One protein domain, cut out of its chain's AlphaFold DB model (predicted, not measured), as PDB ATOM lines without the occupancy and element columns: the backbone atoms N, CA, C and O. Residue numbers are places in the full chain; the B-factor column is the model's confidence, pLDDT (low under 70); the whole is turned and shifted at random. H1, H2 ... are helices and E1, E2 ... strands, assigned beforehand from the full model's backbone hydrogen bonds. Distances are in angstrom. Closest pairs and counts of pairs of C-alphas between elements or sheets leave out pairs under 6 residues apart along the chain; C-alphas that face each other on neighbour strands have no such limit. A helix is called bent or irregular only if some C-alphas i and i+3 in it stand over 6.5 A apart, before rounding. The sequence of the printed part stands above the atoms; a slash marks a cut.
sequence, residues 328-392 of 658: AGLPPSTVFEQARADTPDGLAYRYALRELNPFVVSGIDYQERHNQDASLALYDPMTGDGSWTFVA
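This is residues 328 to 392 of the 658 residues of the protein "Hemolysin, plasmid" of Nitrospira sp. OLB3 (UniProt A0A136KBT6). Look first for H2, the longest helix, in the middle of a small cluster: H1 packs at a slant on one side of it, the short H3 packs on the opposite side, and the single short strand E1 runs beside it on a third. After H3 the last 22 printed residues, 371 to 392, make a long loop with no named element, which runs away from the helices, folds back near Met 382 and makes one end of the longest axis. The printed part has 65 residues, with three named helices and one named strand in the order H1, H2, E1, H3, and E1 pairs with no named strand. The class is mostly helix, with helices holding 25 and the strand 4 of the 29 residues in named elements, which is under half of the printed residues. The whole is compact, with a radius of gyration of the C-alphas of 11.4 A, and it spans 35 by 25 by 18 A along its three main axes.

Begin with H2, residues 344 to 355, which touches two other helices. The first is H1, residues 332 to 339, which touches H2 with 10 pairs of C-alphas within 8 A. H2 touches H1 with residues 345 to 350 alone; look there for the closest C-alphas of the two helices, those of Ala 339 and Gly 346, 4.5 A apart. The lines of H1 and H2 stand at a steep tilt of 53 degrees, and the two run opposite ways. The second is H3, residues 366 to 370, which touches H2 with 7 pairs of C-alphas within 8 A. The closest there are the C-alphas of Leu 347 and Tyr 366, 6.3 A apart. Now look at E1, residues 359 to 362: its closest C-alpha to H2 is that of Val 360, 6.1 A from that of Ala 348, and the two elements' centres are 8.2 A apart. H1 is apart from both E1 and H3, and E1 and H3 are apart too, though they follow each other in the chain. In the backbones of H1, H2 and H3, every pair of O i and N i+4 is within hydrogen-bond range.

Find C-alpha 344 of Pro 344 at (-11.640, -40.868, 55.270); from there H2 runs through 12 residues and 16.8 A, from first to last C-alpha, to Glu 355. Go back along the chain to C-alpha 332 at (-6.816, -54.570, 68.195), where H1 begins; its 8 residues measure 10.4 A from Pro 332 to Ala 339. After H2 comes E1, four residues from Phe 359 to Ser 362, measuring 10.0 A. H3 has five residues, Tyr 366 to His 370, and measures 4.9 A; its last C-alpha, 370, is at (-22.332, -40.787, 59.660). No helix is bent or irregular.

The two C-alphas farthest apart are those of Gly 329 and Thr 383, at 35.7 A, while the first and last printed C-alphas, those of Ala 328 and Ala 392, are 19.6 A apart. The links H1 to H2, H2 to E1 and E1 to H3 are tight, with 4, 3 and 3 residues between the elements. Follow residues 371 to 392 past H3, and you will find C-alphas that lie 5 to 20 A from the mean of all C-alphas. The printed part has no cut. In this model the mean pLDDT of the printed part is 92.3, and no printed residue is under 70.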
ATOM      1  N   ALA A 328     -12.487 -59.113  61.490       83.50
ATOM      2  CA  ALA A 328     -12.379 -60.367  62.222       83.50
ATOM      3  C   ALA A 328     -10.962 -60.953  62.131       83.50
ATOM      4  O   ALA A 328     -10.394 -61.133  61.046       83.50
ATOM      5  N   GLY A 329     -10.394 -61.278  63.293       82.94
ATOM      6  CA  GLY A 329      -9.043 -61.822  63.423       82.94
ATOM      7  C   GLY A 329      -7.912 -60.809  63.212       82.94
ATOM      8  O   GLY A 329      -6.753 -61.221  63.178       82.94
ATOM      9  N   LEU A 330      -8.209 -59.513  63.065       90.00
ATOM     10  CA  LEU A 330      -7.178 -58.476  63.119       90.00
ATOM     11  C   LEU A 330      -6.781 -58.186  64.577       90.00
ATOM     12  O   LEU A 330      -7.645 -58.203  65.455       90.00
ATOM     13  N   PRO A 331      -5.498 -57.887  64.861       93.44
ATOM     14  CA  PRO A 331      -5.095 -57.405  66.177       93.44
ATOM     15  C   PRO A 331      -5.785 -56.070  66.513       93.44
ATOM     16  O   PRO A 331      -5.820 -55.197  65.638       93.44
ATOM     17  N   PRO A 332      -6.234 -55.847  67.767       94.44
ATOM     18  CA  PRO A 332      -6.816 -54.570  68.195       94.44
ATOM     19  C   PRO A 332      -5.944 -53.365  67.842       94.44
ATOM     20  O   PRO A 332      -6.434 -52.372  67.318       94.44
ATOM     21  N   SER A 333      -4.624 -53.496  68.018       95.56
ATOM     22  CA  SER A 333      -3.658 -52.450  67.674       95.56
ATOM     23  C   SER A 333      -3.691 -52.068  66.196       95.56
ATOM     24  O   SER A 333      -3.512 -50.907  65.865       95.56
ATOM     25  N   THR A 334      -3.965 -53.009  65.289       96.94
ATOM     26  CA  THR A 334      -4.087 -52.697  63.856       96.94
ATOM     27  C   THR A 334      -5.342 -51.878  63.578       96.94
ATOM     28  O   THR A 334      -5.288 -50.933  62.798       96.94
ATOM     29  N   VAL A 335      -6.461 -52.218  64.224       97.19
ATOM     30  CA  VAL A 335      -7.726 -51.483  64.085       97.19
ATOM     31  C   VAL A 335      -7.594 -50.080  64.682       97.19
ATOM     32  O   VAL A 335      -7.956 -49.111  64.023       97.19
ATOM     33  N   PHE A 336      -6.992 -49.963  65.867       97.69
ATOM     34  CA  PHE A 336      -6.671 -48.691  66.517       97.69
ATOM     35  C   PHE A 336      -5.798 -47.782  65.637       97.69
ATOM     36  O   PHE A 336      -6.120 -46.613  65.440       97.69
ATOM     37  N   GLU A 337      -4.719 -48.317  65.059       97.56
ATOM     38  CA  GLU A 337      -3.807 -47.552  64.200       97.56
ATOM     39  C   GLU A 337      -4.496 -46.986  62.953       97.56
ATOM     40  O   GLU A 337      -4.176 -45.880  62.520       97.56
ATOM     41  N   GLN A 338      -5.465 -47.711  62.390       97.62
ATOM     42  CA  GLN A 338      -6.287 -47.192  61.296       97.62
ATOM     43  C   GLN A 338      -7.303 -46.164  61.807       97.62
ATOM     44  O   GLN A 338      -7.432 -45.088  61.228       97.62
ATOM     45  N   ALA A 339      -7.977 -46.453  62.923       97.56
ATOM     46  CA  ALA A 339      -9.001 -45.590  63.504       97.56
ATOM     47  C   ALA A 339      -8.463 -44.233  63.974       97.56
ATOM     48  O   ALA A 339      -9.186 -43.246  63.922       97.56
ATOM     49  N   ARG A 340      -7.204 -44.139  64.408       96.44
ATOM     50  CA  ARG A 340      -6.606 -42.862  64.834       96.44
ATOM     51  C   ARG A 340      -6.129 -41.981  63.674       96.44
ATOM     52  O   ARG A 340      -5.696 -40.858  63.907       96.44
ATOM     53  N   ALA A 341      -6.151 -42.479  62.438       95.69
ATOM     54  CA  ALA A 341      -5.733 -41.694  61.287       95.69
ATOM     55  C   ALA A 341      -6.753 -40.582  60.995       95.69
ATOM     56  O   ALA A 341      -7.965 -40.809  61.006       95.69
ATOM     57  N   ASP A 342      -6.274 -39.376  60.693       91.38
ATOM     58  CA  ASP A 342      -7.125 -38.280  60.223       91.38
ATOM     59  C   ASP A 342      -7.339 -38.383  58.704       91.38
ATOM     60  O   ASP A 342      -6.801 -37.624  57.897       91.38
ATOM     61  N   THR A 343      -8.030 -39.448  58.294       93.25
ATOM     62  CA  THR A 343      -8.315 -39.776  56.893       93.25
ATOM     63  C   THR A 343      -9.760 -40.261  56.741       93.25
ATOM     64  O   THR A 343     -10.377 -40.671  57.729       93.25
ATOM     65  N   PRO A 344     -10.320 -40.281  55.513       91.50
ATOM     66  CA  PRO A 344     -11.640 -40.868  55.270       91.50
ATOM     67  C   PRO A 344     -11.745 -42.332  55.718       91.50
ATOM     68  O   PRO A 344     -12.761 -42.728  56.285       91.50
ATOM     69  N   ASP A 345     -10.684 -43.123  55.526       92.00
ATOM     70  CA  ASP A 345     -10.634 -44.491  56.046       92.00
ATOM     71  C   ASP A 345     -10.598 -44.485  57.580       92.00
ATOM     72  O   ASP A 345     -11.330 -45.244  58.203       92.00
ATOM     73  N   GLY A 346      -9.844 -43.580  58.213       95.56
ATOM     74  CA  GLY A 346      -9.848 -43.434  59.670       95.56
ATOM     75  C   GLY A 346     -11.246 -43.192  60.248       95.56
ATOM     76  O   GLY A 346     -11.627 -43.851  61.214       95.56
ATOM     77  N   LEU A 347     -12.065 -42.351  59.601       95.50
ATOM     78  CA  LEU A 347     -13.482 -42.179  59.958       95.50
ATOM     79  C   LEU A 347     -14.290 -43.474  59.802       95.50
ATOM     80  O   LEU A 347     -15.118 -43.784  60.658       95.50
ATOM     81  N   ALA A 348     -14.036 -44.249  58.749       95.50
ATOM     82  CA  ALA A 348     -14.696 -45.532  58.525       95.50
ATOM     83  C   ALA A 348     -14.375 -46.549  59.637       95.50
ATOM     84  O   ALA A 348     -15.261 -47.265  60.110       95.50
ATOM     85  N   TYR A 349     -13.123 -46.576  60.103       97.12
ATOM     86  CA  TYR A 349     -12.704 -47.394  61.240       97.12
ATOM     87  C   TYR A 349     -13.306 -46.897  62.562       97.12
ATOM     88  O   TYR A 349     -13.804 -47.717  63.330       97.12
ATOM     89  N   ARG A 350     -13.343 -45.581  62.819       97.06
ATOM     90  CA  ARG A 350     -14.010 -45.019  64.012       97.06
ATOM     91  C   ARG A 350     -15.503 -45.332  64.031       97.06
ATOM     92  O   ARG A 350     -16.023 -45.753  65.059       97.06
ATOM     93  N   TYR A 351     -16.175 -45.242  62.883       95.25
ATOM     94  CA  TYR A 351     -17.563 -45.682  62.749       95.25
ATOM     95  C   TYR A 351     -17.725 -47.165  63.097       95.25
ATOM     96  O   TYR A 351     -18.636 -47.536  63.837       95.25
ATOM     97  N   ALA A 352     -16.836 -48.025  62.587       94.38
ATOM     98  CA  ALA A 352     -16.890 -49.447  62.893       94.38
ATOM     99  C   ALA A 352     -16.689 -49.728  64.391       94.38
ATOM    100  O   ALA A 352     -17.375 -50.587  64.936       94.38
ATOM    101  N   LEU A 353     -15.819 -48.980  65.069       95.25
ATOM    102  CA  LEU A 353     -15.621 -49.085  66.517       95.25
ATOM    103  C   LEU A 353     -16.836 -48.599  67.320       95.25
ATOM    104  O   LEU A 353     -17.268 -49.298  68.240       95.25
ATOM    105  N   ARG A 354     -17.428 -47.456  66.952       91.81
ATOM    106  CA  ARG A 354     -18.639 -46.918  67.598       91.81
ATOM    107  C   ARG A 354     -19.771 -47.943  67.578       91.81
ATOM    108  O   ARG A 354     -20.307 -48.308  68.620       91.81
ATOM    109  N   GLU A 355     -20.077 -48.459  66.389       88.44
ATOM    110  CA  GLU A 355     -21.190 -49.390  66.154       88.44
ATOM    111  C   GLU A 355     -20.848 -50.858  66.472       88.44
ATOM    112  O   GLU A 355     -21.708 -51.734  66.361       88.44
ATOM    113  N   LEU A 356     -19.592 -51.150  66.835       88.88
ATOM    114  CA  LEU A 356     -19.052 -52.508  66.959       88.88
ATOM    115  C   LEU A 356     -19.292 -53.360  65.697       88.88
ATOM    116  O   LEU A 356     -19.635 -54.546  65.772       88.88
ATOM    117  N   ASN A 357     -19.114 -52.743  64.527       88.19
ATOM    118  CA  ASN A 357     -19.272 -53.403  63.242       88.19
ATOM    119  C   ASN A 357     -18.070 -54.316  62.929       88.19
ATOM    120  O   ASN A 357     -16.916 -53.916  63.082       88.19
ATOM    121  N   PRO A 358     -18.314 -55.527  62.402       86.69
ATOM    122  CA  PRO A 358     -17.273 -56.511  62.098       86.69
ATOM    123  C   PRO A 358     -16.450 -56.216  60.835       86.69
ATOM    124  O   PRO A 358     -15.549 -56.986  60.486       86.69
ATOM    125  N   PHE A 359     -16.778 -55.155  60.104       90.81
ATOM    126  CA  PHE A 359     -16.146 -54.792  58.843       90.81
ATOM    127  C   PHE A 359     -16.158 -53.275  58.638       90.81
ATOM    128  O   PHE A 359     -16.945 -52.550  59.246       90.81
ATOM    129  N   VAL A 360     -15.299 -52.820  57.732       93.50
ATOM    130  CA  VAL A 360     -15.222 -51.440  57.239       93.50
ATOM    131  C   VAL A 360     -15.596 -51.422  55.760       93.50
ATOM    132  O   VAL A 360     -15.262 -52.360  55.032       93.50
ATOM    133  N   VAL A 361     -16.275 -50.360  55.318       92.56
ATOM    134  CA  VAL A 361     -16.620 -50.142  53.907       92.56
ATOM    135  C   VAL A 361     -15.987 -48.841  53.417       92.56
ATOM    136  O   VAL A 361     -16.527 -47.762  53.643       92.56
ATOM    137  N   SER A 362     -14.859 -48.918  52.713       90.19
ATOM    138  CA  SER A 362     -14.276 -47.728  52.078       90.19
ATOM    139  C   SER A 362     -15.096 -47.307  50.854       90.19
ATOM    140  O   SER A 362     -15.792 -48.119  50.239       90.19
ATOM    141  N   GLY A 363     -15.001 -46.025  50.491       87.50
ATOM    142  CA  GLY A 363     -15.789 -45.410  49.414       87.50
ATOM    143  C   GLY A 363     -17.070 -44.723  49.897       87.50
ATOM    144  O   GLY A 363     -17.749 -44.076  49.107       87.50
ATOM    145  N   ILE A 364     -17.393 -44.809  51.188       88.88
ATOM    146  CA  ILE A 364     -18.473 -44.032  51.803       88.88
ATOM    147  C   ILE A 364     -17.910 -42.700  52.296       88.88
ATOM    148  O   ILE A 364     -16.871 -42.662  52.953       88.88
ATOM    149  N   ASP A 365     -18.626 -41.609  52.028       89.44
ATOM    150  CA  ASP A 365     -18.390 -40.342  52.715       89.44
ATOM    151  C   ASP A 365     -18.971 -40.420  54.135       89.44
ATOM    152  O   ASP A 365     -20.138 -40.103  54.382       89.44
ATOM    153  N   TYR A 366     -18.165 -40.927  55.069       92.12
ATOM    154  CA  TYR A 366     -18.554 -41.027  56.474       92.12
ATOM    155  C   TYR A 366     -18.744 -39.656  57.117       92.12
ATOM    156  O   TYR A 366     -19.533 -39.557  58.056       92.12
ATOM    157  N   GLN A 367     -18.078 -38.614  56.610       91.50
ATOM    158  CA  GLN A 367     -18.210 -37.273  57.157       91.50
ATOM    159  C   GLN A 367     -19.634 -36.756  56.949       91.50
ATOM    160  O   GLN A 367     -20.306 -36.379  57.908       91.50
ATOM    161  N   GLU A 368     -20.123 -36.802  55.710       89.19
ATOM    162  CA  GLU A 368     -21.476 -36.345  55.393       89.19
ATOM    163  C   GLU A 368     -22.560 -37.313  55.881       89.19
ATOM    164  O   GLU A 368     -23.655 -36.876  56.238       89.19
ATOM    165  N   ARG A 369     -22.301 -38.628  55.886       87.81
ATOM    166  CA  ARG A 369     -23.348 -39.634  56.138       87.81
ATOM    167  C   ARG A 369     -23.483 -40.051  57.601       87.81
ATOM    168  O   ARG A 369     -24.600 -40.314  58.035       87.81
ATOM    169  N   HIS A 370     -22.377 -40.135  58.341       90.50
ATOM    170  CA  HIS A 370     -22.332 -40.787  59.660       90.50
ATOM    171  C   HIS A 370     -21.674 -39.960  60.769       90.50
ATOM    172  O   HIS A 370     -21.631 -40.432  61.907       90.50
ATOM    173  N   ASN A 371     -21.173 -38.764  60.441       92.38
ATOM    174  CA  ASN A 371     -20.429 -37.888  61.349       92.38
ATOM    175  C   ASN A 371     -20.944 -36.432  61.335       92.38
ATOM    176  O   ASN A 371     -20.168 -35.489  61.492       92.38
ATOM    177  N   GLN A 372     -22.241 -36.220  61.090       89.75
ATOM    178  CA  GLN A 372     -22.829 -34.869  61.043       89.75
ATOM    179  C   GLN A 372     -22.821 -34.169  62.408       89.75
ATOM    180  O   GLN A 372     -22.794 -32.944  62.474       89.75
ATOM    181  N   ASP A 373     -22.843 -34.957  63.477       88.12
ATOM    182  CA  ASP A 373     -22.763 -34.544  64.878       88.12
ATOM    183  C   ASP A 373     -21.319 -34.482  65.403       88.12
ATOM    184  O   ASP A 373     -21.113 -34.201  66.576       88.12
ATOM    185  N   ALA A 374     -20.325 -34.736  64.544       89.81
ATOM    186  CA  ALA A 374     -18.919 -34.880  64.919       89.81
ATOM    187  C   ALA A 374     -18.631 -36.005  65.940       89.81
ATOM    188  O   ALA A 374     -17.522 -36.063  66.465       89.81
ATOM    189  N   SER A 375     -19.550 -36.957  66.146       89.56
ATOM    190  CA  SER A 375     -19.389 -38.081  67.092       89.56
ATOM    191  C   SER A 375     -18.253 -39.058  66.752       89.56
ATOM    192  O   SER A 375     -17.949 -39.963  67.524       89.56
ATOM    193  N   LEU A 376     -17.628 -38.937  65.577       94.19
ATOM    194  CA  LEU A 376     -16.440 -39.692  65.162       94.19
ATOM    195  C   LEU A 376     -15.166 -38.836  65.175       94.19
ATOM    196  O   LEU A 376     -14.134 -39.285  64.669       94.19
ATOM    197  N   ALA A 377     -15.223 -37.598  65.663       94.50
ATOM    198  CA  ALA A 377     -14.053 -36.739  65.767       94.50
ATOM    199  C   ALA A 377     -13.119 -37.226  66.883       94.50
ATOM    200  O   ALA A 377     -13.559 -37.704  67.930       94.50
ATOM    201  N   LEU A 378     -11.815 -37.110  66.631       95.81
ATOM    202  CA  LEU A 378     -10.794 -37.354  67.643       95.81
ATOM    203  C   LEU A 378     -10.837 -36.231  68.673       95.81
ATOM    204  O   LEU A 378     -10.964 -35.071  68.289       95.81
ATOM    205  N   TYR A 379     -10.712 -36.596  69.943       94.56
ATOM    206  CA  TYR A 379     -10.671 -35.646  71.044       94.56
ATOM    207  C   TYR A 379      -9.369 -34.832  71.015       94.56
ATOM    208  O   TYR A 379      -8.274 -35.407  70.954       94.56
ATOM    209  N   ASP A 380      -9.484 -33.505  71.068       92.06
ATOM    210  CA  ASP A 380      -8.374 -32.567  71.219       92.06
ATOM    211  C   ASP A 380      -8.364 -31.990  72.648       92.06
ATOM    212  O   ASP A 380      -9.186 -31.131  72.973       92.06
ATOM    213  N   PRO A 381      -7.404 -32.384  73.505       87.69
ATOM    214  CA  PRO A 381      -7.335 -31.899  74.883       87.69
ATOM    215  C   PRO A 381      -7.016 -30.400  74.996       87.69
ATOM    216  O   PRO A 381      -7.097 -29.842  76.083       87.69
ATOM    217  N   MET A 382      -6.601 -29.739  73.909       86.69
ATOM    218  CA  MET A 382      -6.323 -28.299  73.916       86.69
ATOM    219  C   MET A 382      -7.570 -27.454  73.666       86.69
ATOM    220  O   MET A 382      -7.549 -26.262  73.971       86.69
ATOM    221  N   THR A 383      -8.616 -28.039  73.079       87.75
ATOM    222  CA  THR A 383      -9.862 -27.330  72.750       87.75
ATOM    223  C   THR A 383     -11.104 -27.968  73.360       87.75
ATOM    224  O   THR A 383     -12.174 -27.380  73.250       87.75
ATOM    225  N   GLY A 384     -10.991 -29.172  73.930       85.31
ATOM    226  CA  GLY A 384     -12.120 -29.960  74.430       85.31
ATOM    227  C   GLY A 384     -13.042 -30.501  73.335       85.31
ATOM    228  O   GLY A 384     -14.106 -31.032  73.639       85.31
ATOM    229  N   ASP A 385     -12.691 -30.339  72.057       87.88
ATOM    230  CA  ASP A 385     -13.533 -30.784  70.947       87.88
ATOM    231  C   ASP A 385     -13.271 -32.244  70.571       87.88
ATOM    232  O   ASP A 385     -12.147 -32.728  70.649       87.88
ATOM    233  N   GLY A 386     -14.303 -32.913  70.052       90.69
ATOM    234  CA  GLY A 386     -14.263 -34.319  69.648       90.69
ATOM    235  C   GLY A 386     -14.697 -35.269  70.761       90.69
ATOM    236  O   GLY A 386     -14.917 -34.839  71.883       90.69
ATOM    237  N   SER A 387     -14.857 -36.550  70.425       90.31
ATOM    238  CA  SER A 387     -15.428 -37.555  71.344       90.31
ATOM    239  C   SER A 387     -14.496 -38.741  71.583       90.31
ATOM    240  O   SER A 387     -14.670 -39.503  72.522       90.31
ATOM    241  N   TRP A 388     -13.520 -38.965  70.700       95.00
ATOM    242  CA  TRP A 388     -12.684 -40.163  70.752       95.00
ATOM    243  C   TRP A 388     -11.277 -39.843  71.222       95.00
ATOM    244  O   TRP A 388     -10.427 -39.433  70.422       95.00
ATOM    245  N   THR A 389     -10.995 -40.106  72.494       96.88
ATOM    246  CA  THR A 389      -9.612 -40.163  72.967       96.88
ATOM    247  C   THR A 389      -8.898 -41.391  72.397       96.88
ATOM    248  O   THR A 389      -9.498 -42.361  71.915       96.88
ATOM    249  N   PHE A 390      -7.567 -41.378  72.441       96.75
ATOM    250  CA  PHE A 390      -6.793 -42.545  72.018       96.75
ATOM    251  C   PHE A 390      -6.951 -43.737  72.965       96.75
ATOM    252  O   PHE A 390      -6.817 -44.872  72.502       96.75
ATOM    253  N   VAL A 391      -7.259 -43.502  74.244       97.06
ATOM    254  CA  VAL A 391      -7.534 -44.579  75.204       97.06
ATOM    255  C   VAL A 391      -8.869 -45.234  74.848       97.06
ATOM    256  O   VAL A 391      -8.883 -46.432  74.552       97.06
ATOM    257  N   ALA A 392      -9.929 -44.432  74.677       96.81
ATOM    258  CA  ALA A 392     -11.249 -44.898  74.253       96.81
ATOM    259  C   ALA A 392     -11.190 -45.700  72.944       96.81
ATOM    260  O   ALA A 392     -11.751 -46.792  72.846       96.81
TER     261      ALA A 392